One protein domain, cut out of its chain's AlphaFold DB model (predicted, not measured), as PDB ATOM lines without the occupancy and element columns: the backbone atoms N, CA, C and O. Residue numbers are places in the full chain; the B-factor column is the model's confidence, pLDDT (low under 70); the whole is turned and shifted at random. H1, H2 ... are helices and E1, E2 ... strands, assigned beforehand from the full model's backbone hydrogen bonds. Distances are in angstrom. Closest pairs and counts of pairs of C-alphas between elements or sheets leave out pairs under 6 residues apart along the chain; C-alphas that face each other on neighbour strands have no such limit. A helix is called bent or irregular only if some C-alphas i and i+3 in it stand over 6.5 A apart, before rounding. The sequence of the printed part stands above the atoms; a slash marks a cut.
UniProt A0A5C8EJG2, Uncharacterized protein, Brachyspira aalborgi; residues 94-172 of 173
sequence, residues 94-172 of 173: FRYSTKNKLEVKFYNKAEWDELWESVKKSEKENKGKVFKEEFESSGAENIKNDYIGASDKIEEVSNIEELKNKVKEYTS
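Overview. This is residues 94 to 172 of the 173 residues of an uncharacterized protein of Brachyspira aalborgi (UniProt A0A5C8EJG2). An elongated, open model has a two-stranded ribbon at one end, E1 and E2, with helix H4 folded back beside it, and at the other end a loose loop of three helices, H1, H2 and H3, which leads the chain out from E1 and back to E2. H1 and H2 meet near their linked ends and make a corner, while H3 touches no helix. The printed part has 79 residues, with four named helices and two named strands in the order E1, H1, H2, H3, E2, H4; the sheet, in the order E1 - E2, is antiparallel, and the class is mostly helix. The whole is loose, with a radius of gyration of the C-alphas of 16.1 A, and spans 47 by 25 by 23 A.

Along the chain. After residues 94 to 99, E1 runs over residues 100 to 104, 13.6 A, from C-alpha 100 at (-49.947, 1.139, -2.954). H1, the longest helix, holds residues 109 to 124 and measures 23.1 A; its C-alpha 124 is at (-21.073, 24.661, -24.466). H2 spans residues 129 to 137, 12.2 A, and H3 residues 140 to 147, 10.0 A. H3 is irregular: C-alphas 142 and 145 are 7.5 A apart. E2 holds residues 153 to 157, 12.8 A. H4, residues 160 to 171, measures 16.0 A and ends with C-alpha 171 at (-37.328, 1.742, -14.221).

Arrangement. E1 and E2 are antiparallel neighbours at 164 degrees, with N 102 and O 155 2.9 A apart and N 157 and O 100 3.0 A apart, both within hydrogen-bond range. The closest C-alphas of E1 and H4 are those of Asn 100 and Ile 160, 6.7 A apart; those of E2 and H4 are Val 157 and Leu 163, 6.2 A apart. With its residues 119 to 123 alone, H1 touches H2, the closest C-alphas being those of Glu 123 and Lys 129, 5.8 A apart; they run opposite ways at a steep tilt of 56 degrees. H2 and H3 are close but not clearly touching, with the C-alphas of Phe 135 and Glu 141 closest at 7.3 A, and stand about perpendicular, at 82 degrees. Among the pairs that stay apart are H1 and H3, and H2 and H4. In H2 and H4 every O i to N i+4 pair is within hydrogen-bond range; in H1 11 of 12 are, and in H3 1 of 4, beside 3 of 5 O i to N i+3 pairs.

Size, cuts and confidence. The C-alphas farthest apart are those of Lys 124 and Ser 158, 47.9 A. Residues 133 to 144 stand free, of which 133 to 137 belong to H2 and 140 to 144 to H3. The printed part has no cut, and the five links between named elements are tight. Mean pLDDT of the printed part is 83.3; residue 124, residues 126 to 129 and residues 171 to 172 are under 70.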
ATOM      1  N   PHE A  94     -40.294   8.601  -3.363       87.69
ATOM      2  CA  PHE A  94     -41.060   7.740  -2.465       87.69
ATOM      3  C   PHE A  94     -41.889   8.617  -1.531       87.69
ATOM      4  O   PHE A  94     -41.359   9.539  -0.908       87.69
ATOM      5  N   ARG A  95     -43.193   8.350  -1.449       88.44
ATOM      6  CA  ARG A  95     -44.120   9.061  -0.564       88.44
ATOM      7  C   ARG A  95     -44.982   8.047   0.174       88.44
ATOM      8  O   ARG A  95     -45.443   7.080  -0.424       88.44
ATOM      9  N   TYR A  96     -45.213   8.295   1.458       86.31
ATOM     10  CA  TYR A  96     -46.183   7.521   2.220       86.31
ATOM     11  C   TYR A  96     -47.593   7.699   1.641       86.31
ATOM     12  O   TYR A  96     -48.002   8.807   1.287       86.31
ATOM     13  N   SER A  97     -48.335   6.600   1.563       86.94
ATOM     14  CA  SER A  97     -49.725   6.551   1.128       86.94
ATOM     15  C   SER A  97     -50.411   5.388   1.841       86.94
ATOM     16  O   SER A  97     -49.784   4.367   2.117       86.94
ATOM     17  N   THR A  98     -51.707   5.522   2.121       88.50
ATOM     18  CA  THR A  98     -52.522   4.430   2.684       88.50
ATOM     19  C   THR A  98     -52.780   3.309   1.676       88.50
ATOM     20  O   THR A  98     -53.191   2.216   2.058       88.50
ATOM     21  N   LYS A  99     -52.532   3.573   0.389       90.44
ATOM     22  CA  LYS A  99     -52.644   2.621  -0.718       90.44
ATOM     23  C   LYS A  99     -51.331   2.512  -1.480       90.44
ATOM     24  O   LYS A  99     -50.640   3.518  -1.659       90.44
ATOM     25  N   ASN A 100     -51.048   1.328  -2.015       90.25
ATOM     26  CA  ASN A 100     -49.947   1.139  -2.954       90.25
ATOM     27  C   ASN A 100     -50.291   1.827  -4.279       90.25
ATOM     28  O   ASN A 100     -51.313   1.521  -4.896       90.25
ATOM     29  N   LYS A 101     -49.451   2.772  -4.698       91.56
ATOM     30  CA  LYS A 101     -49.696   3.623  -5.862       91.56
ATOM     31  C   LYS A 101     -48.392   3.895  -6.601       91.56
ATOM     32  O   LYS A 101     -47.385   4.202  -5.966       91.56
ATOM     33  N   LEU A 102     -48.438   3.829  -7.926       90.44
ATOM     34  CA  LEU A 102     -47.391   4.308  -8.819       90.44
ATOM     35  C   LEU A 102     -47.912   5.526  -9.589       90.44
ATOM     36  O   LEU A 102     -48.995   5.484 -10.173       90.44
ATOM     37  N   GLU A 103     -47.135   6.606  -9.582       91.06
ATOM     38  CA  GLU A 103     -47.388   7.797 -10.390       91.06
ATOM     39  C   GLU A 103     -46.243   7.967 -11.383       91.06
ATOM     40  O   GLU A 103     -45.092   8.150 -10.982       91.06
ATOM     41  N   VAL A 104     -46.556   7.910 -12.675       89.94
ATOM     42  CA  VAL A 104     -45.603   8.186 -13.751       89.94
ATOM     43  C   VAL A 104     -45.949   9.546 -14.329       89.94
ATOM     44  O   VAL A 104     -47.016   9.718 -14.922       89.94
ATOM     45  N   LYS A 105     -45.046  10.505 -14.120       89.00
ATOM     46  CA  LYS A 105     -45.187  11.870 -14.620       89.00
ATOM     47  C   LYS A 105     -44.440  12.043 -15.924       89.00
ATOM     48  O   LYS A 105     -43.265  11.684 -16.011       89.00
ATOM     49  N   PHE A 106     -45.119  12.614 -16.906       89.56
ATOM     50  CA  PHE A 106     -44.526  12.925 -18.198       89.56
ATOM     51  C   PHE A 106     -44.292  14.423 -18.316       89.56
ATOM     52  O   PHE A 106     -45.098  15.229 -17.857       89.56
ATOM     53  N   TYR A 107     -43.187  14.797 -18.957       89.19
ATOM     54  CA  TYR A 107     -42.927  16.198 -19.251       89.19
ATOM     55  C   TYR A 107     -43.968  16.730 -20.224       89.19
ATOM     56  O   TYR A 107     -44.245  16.119 -21.263       89.19
ATOM     57  N   ASN A 108     -44.497  17.912 -19.936       91.62
ATOM     58  CA  ASN A 108     -45.192  18.683 -20.950       91.62
ATOM     59  C   ASN A 108     -44.182  19.315 -21.931       91.62
ATOM     60  O   ASN A 108     -42.968  19.282 -21.726       91.62
ATOM     61  N   LYS A 109     -44.683  19.896 -23.027       89.81
ATOM     62  CA  LYS A 109     -43.819  20.490 -24.060       89.81
ATOM     63  C   LYS A 109     -42.927  21.609 -23.518       89.81
ATOM     64  O   LYS A 109     -41.756  21.649 -23.863       89.81
ATOM     65  N   ALA A 110     -43.460  22.477 -22.659       90.94
ATOM     66  CA  ALA A 110     -42.706  23.600 -22.114       90.94
ATOM     67  C   ALA A 110     -41.580  23.128 -21.180       90.94
ATOM     68  O   ALA A 110     -40.453  23.597 -21.299       90.94
ATOM     69  N   GLU A 111     -41.865  22.163 -20.302       90.44
ATOM     70  CA  GLU A 111     -40.861  21.562 -19.415       90.44
ATOM     71  C   GLU A 111     -39.779  20.825 -20.208       90.44
ATOM     72  O   GLU A 111     -38.595  20.911 -19.887       90.44
ATOM     73  N   TRP A 112     -40.173  20.115 -21.270       90.50
ATOM     74  CA  TRP A 112     -39.217  19.453 -22.146       90.50
ATOM     75  C   TRP A 112     -38.312  20.453 -22.869       90.50
ATOM     76  O   TRP A 112     -37.102  20.242 -22.949       90.50
ATOM     77  N   ASP A 113     -38.882  21.539 -23.390       90.19
ATOM     78  CA  ASP A 113     -38.120  22.584 -24.069       90.19
ATOM     79  C   ASP A 113     -37.125  23.249 -23.105       90.19
ATOM     80  O   ASP A 113     -35.960  23.434 -23.458       90.19
ATOM     81  N   GLU A 114     -37.534  23.523 -21.862       91.12
ATOM     82  CA  GLU A 114     -36.650  24.038 -20.811       91.12
ATOM     83  C   GLU A 114     -35.502  23.066 -20.494       91.12
ATOM     84  O   GLU A 114     -34.330  23.465 -20.467       91.12
ATOM     85  N   LEU A 115     -35.813  21.777 -20.321       87.25
ATOM     86  CA  LEU A 115     -34.810  20.733 -20.114       87.25
ATOM     87  C   LEU A 115     -33.823  20.695 -21.286       87.25
ATOM     88  O   LEU A 115     -32.609  20.675 -21.071       87.25
ATOM     89  N   TRP A 116     -34.314  20.746 -22.523       87.12
ATOM     90  CA  TRP A 116     -33.474  20.670 -23.717       87.12
ATOM     91  C   TRP A 116     -32.575  21.901 -23.888       87.12
ATOM     92  O   TRP A 116     -31.410  21.776 -24.276       87.12
ATOM     93  N   GLU A 117     -33.057  23.094 -23.535       87.69
ATOM     94  CA  GLU A 117     -32.224  24.300 -23.479       87.69
ATOM     95  C   GLU A 117     -31.124  24.187 -22.414       87.69
ATOM     96  O   GLU A 117     -29.974  24.572 -22.662       87.69
ATOM     97  N   SER A 118     -31.425  23.588 -21.255       85.06
ATOM     98  CA  SER A 118     -30.418  23.336 -20.217       85.06
ATOM     99  C   SER A 118     -29.306  22.392 -20.705       85.06
ATOM    100  O   SER A 118     -28.118  22.664 -20.491       85.06
ATOM    101  N   VAL A 119     -29.672  21.350 -21.464       83.69
ATOM    102  CA  VAL A 119     -28.730  20.414 -22.091       83.69
ATOM    103  C   VAL A 119     -27.832  21.158 -23.078       83.69
ATOM    104  O   VAL A 119     -26.610  21.130 -22.917       83.69
ATOM    105  N   LYS A 120     -28.403  21.917 -24.027       83.50
ATOM    106  CA  LYS A 120     -27.634  22.713 -25.008       83.50
ATOM    107  C   LYS A 120     -26.665  23.693 -24.346       83.50
ATOM    108  O   LYS A 120     -25.553  23.902 -24.836       83.50
ATOM    109  N   LYS A 121     -27.070  24.318 -23.236       82.31
ATOM    110  CA  LYS A 121     -26.202  25.214 -22.463       82.31
ATOM    111  C   LYS A 121     -25.029  24.449 -21.847       82.31
ATOM    112  O   LYS A 121     -23.889  24.889 -21.970       82.31
ATOM    113  N   SER A 122     -25.292  23.286 -21.254       77.88
ATOM    114  CA  SER A 122     -24.260  22.448 -20.632       77.88
ATOM    115  C   SER A 122     -23.272  21.824 -21.634       77.88
ATOM    116  O   SER A 122     -22.121  21.563 -21.279       77.88
ATOM    117  N   GLU A 123     -23.664  21.638 -22.902       70.38
ATOM    118  CA  GLU A 123     -22.754  21.219 -23.981       70.38
ATOM    119  C   GLU A 123     -21.672  22.265 -24.266       70.38
ATOM    120  O   GLU A 123     -20.500  21.911 -24.414       70.38
ATOM    121  N   LYS A 124     -22.036  23.557 -24.283       67.00
ATOM    122  CA  LYS A 124     -21.073  24.661 -24.466       67.00
ATOM    123  C   LYS A 124     -20.026  24.707 -23.348       67.00
ATOM    124  O   LYS A 124     -18.925  25.205 -23.560       67.00
ATOM    125  N   GLU A 125     -20.360  24.152 -22.185       71.19
ATOM    126  CA  GLU A 125     -19.506  24.062 -20.999       71.19
ATOM    127  C   GLU A 125     -18.818  22.685 -20.845       71.19
ATOM    128  O   GLU A 125     -18.214  22.418 -19.807       71.19
ATOM    129  N   ASN A 126     -18.879  21.803 -21.860       61.75
ATOM    130  CA  ASN A 126     -18.316  20.437 -21.855       61.75
ATOM    131  C   ASN A 126     -18.872  19.491 -20.762       61.75
ATOM    132  O   ASN A 126     -18.263  18.464 -20.468       61.75
ATOM    133  N   LYS A 127     -20.040  19.794 -20.178       59.81
ATOM    134  CA  LYS A 127     -20.699  18.971 -19.140       59.81
ATOM    135  C   LYS A 127     -21.931  18.199 -19.636       59.81
ATOM    136  O   LYS A 127     -22.392  17.308 -18.936       59.81
ATOM    137  N   GLY A 128     -22.446  18.521 -20.825       58.69
ATOM    138  CA  GLY A 128     -23.719  18.001 -21.355       58.69
ATOM    139  C   GLY A 128     -23.656  16.855 -22.367       58.69
ATOM    140  O   GLY A 128     -24.705  16.402 -22.814       58.69
ATOM    141  N   LYS A 129     -22.462  16.393 -22.764       64.50
ATOM    142  CA  LYS A 129     -22.318  15.456 -23.898       64.50
ATOM    143  C   LYS A 129     -22.983  14.096 -23.672       64.50
ATOM    144  O   LYS A 129     -23.612  13.574 -24.580       64.50
ATOM    145  N   VAL A 130     -22.906  13.577 -22.446       70.94
ATOM    146  CA  VAL A 130     -23.364  12.219 -22.108       70.94
ATOM    147  C   VAL A 130     -24.859  12.036 -22.380       70.94
ATOM    148  O   VAL A 130     -25.246  11.080 -23.037       70.94
ATOM    149  N   PHE A 131     -25.693  12.984 -21.941       74.81
ATOM    150  CA  PHE A 131     -27.145  12.871 -22.096       74.81
ATOM    151  C   PHE A 131     -27.581  12.902 -23.565       74.81
ATOM    152  O   PHE A 131     -28.437  12.126 -23.976       74.81
ATOM    153  N   LYS A 132     -27.001  13.794 -24.374       76.56
ATOM    154  CA  LYS A 132     -27.395  13.936 -25.779       76.56
ATOM    155  C   LYS A 132     -26.934  12.757 -26.632       76.56
ATOM    156  O   LYS A 132     -27.709  12.274 -27.448       76.56
ATOM    157  N   GLU A 133     -25.712  12.274 -26.416       77.69
ATOM    158  CA  GLU A 133     -25.192  11.080 -27.095       77.69
ATOM    159  C   GLU A 133     -26.058   9.843 -26.785       77.69
ATOM    160  O   GLU A 133     -26.372   9.052 -27.677       77.69
ATOM    161  N   GLU A 134     -26.513   9.698 -25.540       76.69
ATOM    162  CA  GLU A 134     -27.425   8.627 -25.121       76.69
ATOM    163  C   GLU A 134     -28.834   8.797 -25.715       76.69
ATOM    164  O   GLU A 134     -29.429   7.848 -26.233       76.69
ATOM    165  N   PHE A 135     -29.354  10.025 -25.728       80.69
ATOM    166  CA  PHE A 135     -30.647  10.343 -26.330       80.69
ATOM    167  C   PHE A 135     -30.672  10.051 -27.841       80.69
ATOM    168  O   PHE A 135     -31.637   9.487 -28.359       80.69
ATOM    169  N   GLU A 136     -29.600  10.389 -28.560       83.06
ATOM    170  CA  GLU A 136     -29.470  10.113 -29.993       83.06
ATOM    171  C   GLU A 136     -29.275   8.612 -30.272       83.06
ATOM    172  O   GLU A 136     -29.935   8.059 -31.153       83.06
ATOM    173  N   SER A 137     -28.416   7.926 -29.508       82.44
ATOM    174  CA  SER A 137     -28.110   6.500 -29.721       82.44
ATOM    175  C   SER A 137     -29.253   5.551 -29.351       82.44
ATOM    176  O   SER A 137     -29.395   4.500 -29.976       82.44
ATOM    177  N   SER A 138     -30.102   5.928 -28.394       80.25
ATOM    178  CA  SER A 138     -31.307   5.172 -28.021       80.25
ATOM    179  C   SER A 138     -32.452   5.298 -29.035       80.25
ATOM    180  O   SER A 138     -33.443   4.574 -28.941       80.25
ATOM    181  N   GLY A 139     -32.348   6.209 -30.012       81.00
ATOM    182  CA  GLY A 139     -33.434   6.491 -30.950       81.00
ATOM    183  C   GLY A 139     -34.641   7.166 -30.293       81.00
ATOM    184  O   GLY A 139     -35.738   7.129 -30.858       81.00
ATOM    185  N   ALA A 140     -34.449   7.791 -29.124       82.88
ATOM    186  CA  ALA A 140     -35.508   8.416 -28.336       82.88
ATOM    187  C   ALA A 140     -36.270   9.503 -29.112       82.88
ATOM    188  O   ALA A 140     -37.473   9.668 -28.916       82.88
ATOM    189  N   GLU A 141     -35.616  10.185 -30.060       84.75
ATOM    190  CA  GLU A 141     -36.260  11.184 -30.926       84.75
ATOM    191  C   GLU A 141     -37.450  10.604 -31.716       84.75
ATOM    192  O   GLU A 141     -38.433  11.303 -31.945       84.75
ATOM    193  N   ASN A 142     -37.420   9.309 -32.063       85.81
ATOM    194  CA  ASN A 142     -38.494   8.659 -32.825       85.81
ATOM    195  C   ASN A 142     -39.755   8.392 -31.991       85.81
ATOM    196  O   ASN A 142     -40.844   8.318 -32.551       85.81
ATOM    197  N   ILE A 143     -39.608   8.235 -30.675       85.06
ATOM    198  CA  ILE A 143     -40.709   7.918 -29.749       85.06
ATOM    199  C   ILE A 143     -41.103   9.115 -28.880       85.06
ATOM    200  O   ILE A 143     -42.117   9.093 -28.193       85.06
ATOM    201  N   LYS A 144     -40.315  10.192 -28.911       84.44
ATOM    202  CA  LYS A 144     -40.464  11.395 -28.089       84.44
ATOM    203  C   LYS A 144     -41.888  11.961 -28.080       84.44
ATOM    204  O   LYS A 144     -42.404  12.315 -27.021       84.44
ATOM    205  N   ASN A 145     -42.522  12.042 -29.248       84.62
ATOM    206  CA  ASN A 145     -43.862  12.622 -29.385       84.62
ATOM    207  C   ASN A 145     -44.965  11.766 -28.745       84.62
ATOM    208  O   ASN A 145     -46.038  12.296 -28.474       84.62
ATOM    209  N   ASP A 146     -44.695  10.489 -28.471       85.12
ATOM    210  CA  ASP A 146     -45.641   9.595 -27.799       85.12
ATOM    211  C   ASP A 146     -45.653   9.812 -26.276       85.12
ATOM    212  O   ASP A 146     -46.622   9.459 -25.605       85.12
ATOM    213  N   TYR A 147     -44.586  10.407 -25.725       85.06
ATOM    214  CA  TYR A 147     -44.410  10.604 -24.283       85.06
ATOM    215  C   TYR A 147     -44.502  12.071 -23.853       85.06
ATOM    216  O   TYR A 147     -45.008  12.352 -22.769       85.06
ATOM    217  N   ILE A 148     -44.053  13.029 -24.672       88.00
ATOM    218  CA  ILE A 148     -44.135  14.453 -24.311       88.00
ATOM    219  C   ILE A 148     -45.573  14.954 -24.416       88.00
ATOM    220  O   ILE A 148     -46.186  14.937 -25.483       88.00
ATOM    221  N   GLY A 149     -46.082  15.496 -23.312       85.12
ATOM    222  CA  GLY A 149     -47.464  15.949 -23.196       85.12
ATOM    223  C   GLY A 149     -48.468  14.804 -23.068       85.12
ATOM    224  O   GLY A 149     -49.671  15.056 -23.154       85.12
ATOM    225  N   ALA A 150     -47.996  13.571 -22.860       88.19
ATOM    226  CA  ALA A 150     -48.850  12.480 -22.427       88.19
ATOM    227  C   ALA A 150     -49.420  12.783 -21.034       88.19
ATOM    228  O   ALA A 150     -48.776  13.429 -20.208       88.19
ATOM    229  N   SER A 151     -50.634  12.310 -20.768       87.75
ATOM    230  CA  SER A 151     -51.231  12.435 -19.441       87.75
ATOM    231  C   SER A 151     -50.475  11.584 -18.426       87.75
ATOM    232  O   SER A 151     -50.125  10.434 -18.714       87.75
ATOM    233  N   ASP A 152     -50.300  12.127 -17.222       90.31
ATOM    234  CA  ASP A 152     -49.771  11.390 -16.077       90.31
ATOM    235  C   ASP A 152     -50.542  10.080 -15.879       90.31
ATOM    236  O   ASP A 152     -51.777  10.036 -15.936       90.31
ATOM    237  N   LYS A 153     -49.801   9.000 -15.626       89.38
ATOM    238  CA  LYS A 153     -50.391   7.694 -15.327       89.38
ATOM    239  C   LYS A 153     -50.398   7.477 -13.829       89.38
ATOM    240  O   LYS A 153     -49.380   7.637 -13.159       89.38
ATOM    241  N   ILE A 154     -51.558   7.083 -13.324       91.19
ATOM    242  CA  ILE A 154     -51.766   6.733 -11.928       91.19
ATOM    243  C   ILE A 154     -52.278   5.301 -11.882       91.19
ATOM    244  O   ILE A 154     -53.361   5.014 -12.390       91.19
ATOM    245  N   GLU A 155     -51.513   4.421 -11.249       88.56
ATOM    246  CA  GLU A 155     -51.879   3.020 -11.062       88.56
ATOM    247  C   GLU A 155     -51.937   2.721  -9.559       88.56
ATOM    248  O   GLU A 155     -50.921   2.763  -8.865       88.56
ATOM    249  N   GLU A 156     -53.137   2.456  -9.035       90.88
ATOM    250  CA  GLU A 156     -53.314   1.888  -7.695       90.88
ATOM    251  C   GLU A 156     -53.260   0.360  -7.797       90.88
ATOM    252  O   GLU A 156     -53.932  -0.230  -8.642       90.88
ATOM    253  N   VAL A 157     -52.475  -0.277  -6.932       90.31
ATOM    254  CA  VAL A 157     -52.261  -1.731  -6.939       90.31
ATOM    255  C   VAL A 157     -52.645  -2.339  -5.599       90.31
ATOM    256  O   VAL A 157     -52.616  -1.679  -4.556       90.31
ATOM    257  N   SER A 158     -53.025  -3.615  -5.607       88.06
ATOM    258  CA  SER A 158     -53.618  -4.235  -4.414       88.06
ATOM    259  C   SER A 158     -52.569  -4.702  -3.405       88.06
ATOM    260  O   SER A 158     -52.867  -4.846  -2.221       88.06
ATOM    261  N   ASN A 159     -51.335  -4.948  -3.847       88.19
ATOM    262  CA  ASN A 159     -50.259  -5.451  -2.998       88.19
ATOM    263  C   ASN A 159     -48.880  -4.928  -3.432       88.19
ATOM    264  O   ASN A 159     -48.708  -4.369  -4.517       88.19
ATOM    265  N   ILE A 160     -47.895  -5.120  -2.557       84.44
ATOM    266  CA  ILE A 160     -46.536  -4.609  -2.747       84.44
ATOM    267  C   ILE A 160     -45.762  -5.337  -3.856       84.44
ATOM    268  O   ILE A 160     -44.873  -4.750  -4.462       84.44
ATOM    269  N   GLU A 161     -46.098  -6.593  -4.153       86.19
ATOM    270  CA  GLU A 161     -45.434  -7.368  -5.207       86.19
ATOM    271  C   GLU A 161     -45.838  -6.865  -6.598       86.19
ATOM    272  O   GLU A 161     -45.001  -6.677  -7.480       86.19
ATOM    273  N   GLU A 162     -47.120  -6.552  -6.775       87.38
ATOM    274  CA  GLU A 162     -47.640  -5.896  -7.972       87.38
ATOM    275  C   GLU A 162     -47.005  -4.511  -8.157       87.38
ATOM    276  O   GLU A 162     -46.568  -4.181  -9.260       87.38
ATOM    277  N   LEU A 163     -46.847  -3.747  -7.067       87.00
ATOM    278  CA  LEU A 163     -46.132  -2.469  -7.095       87.00
ATOM    279  C   LEU A 163     -44.684  -2.643  -7.567       87.00
ATOM    280  O   LEU A 163     -44.239  -1.902  -8.438       87.00
ATOM    281  N   LYS A 164     -43.957  -3.634  -7.037       83.75
ATOM    282  CA  LYS A 164     -42.568  -3.932  -7.432       83.75
ATOM    283  C   LYS A 164     -42.464  -4.266  -8.919       83.75
ATOM    284  O   LYS A 164     -41.572  -3.760  -9.598       83.75
ATOM    285  N   ASN A 165     -43.383  -5.079  -9.436       83.75
ATOM    286  CA  ASN A 165     -43.414  -5.432 -10.855       83.75
ATOM    287  C   ASN A 165     -43.684  -4.211 -11.740       83.75
ATOM    288  O   ASN A 165     -43.013  -4.029 -12.754       83.75
ATOM    289  N   LYS A 166     -44.602  -3.336 -11.318       84.19
ATOM    290  CA  LYS A 166     -44.890  -2.083 -12.017       84.19
ATOM    291  C   LYS A 166     -43.726  -1.104 -11.977       84.19
ATOM    292  O   LYS A 166     -43.375  -0.553 -13.009       84.19
ATOM    293  N   VAL A 167     -43.068  -0.934 -10.832       82.44
ATOM    294  CA  VAL A 167     -41.860  -0.100 -10.737       82.44
ATOM    295  C   VAL A 167     -40.802  -0.591 -11.725       82.44
ATOM    296  O   VAL A 167     -40.303   0.211 -12.506       82.44
ATOM    297  N   LYS A 168     -40.534  -1.905 -11.780       78.81
ATOM    298  CA  LYS A 168     -39.581  -2.486 -12.741       78.81
ATOM    299  C   LYS A 168     -39.931  -2.180 -14.199       78.81
ATOM    300  O   LYS A 168     -39.026  -1.855 -14.957       78.81
ATOM    301  N   GLU A 169     -41.208  -2.224 -14.582       79.69
ATOM    302  CA  GLU A 169     -41.663  -1.898 -15.948       79.69
ATOM    303  C   GLU A 169     -41.238  -0.487 -16.396       79.69
ATOM    304  O   GLU A 169     -40.914  -0.279 -17.567       79.69
ATOM    305  N   TYR A 170     -41.223   0.470 -15.462       76.44
ATOM    306  CA  TYR A 170     -40.902   1.874 -15.731       76.44
ATOM    307  C   TYR A 170     -39.457   2.267 -15.381       76.44
ATOM    308  O   TYR A 170     -39.020   3.343 -15.785       76.44
ATOM    309  N   THR A 171     -38.712   1.438 -14.641       69.00
ATOM    310  CA  THR A 171     -37.328   1.742 -14.221       69.00
ATOM    311  C   THR A 171     -36.253   0.855 -14.844       69.00
ATOM    312  O   THR A 171     -35.083   1.199 -14.726       69.00
ATOM    313  N   SER A 172     -36.621  -0.280 -15.443       57.34
ATOM    314  CA  SER A 172     -35.683  -1.256 -16.008       57.34
ATOM    315  C   SER A 172     -36.046  -1.511 -17.480       57.34
ATOM    316  O   SER A 172     -36.929  -2.330 -17.757       57.34
TER     317      SER A 172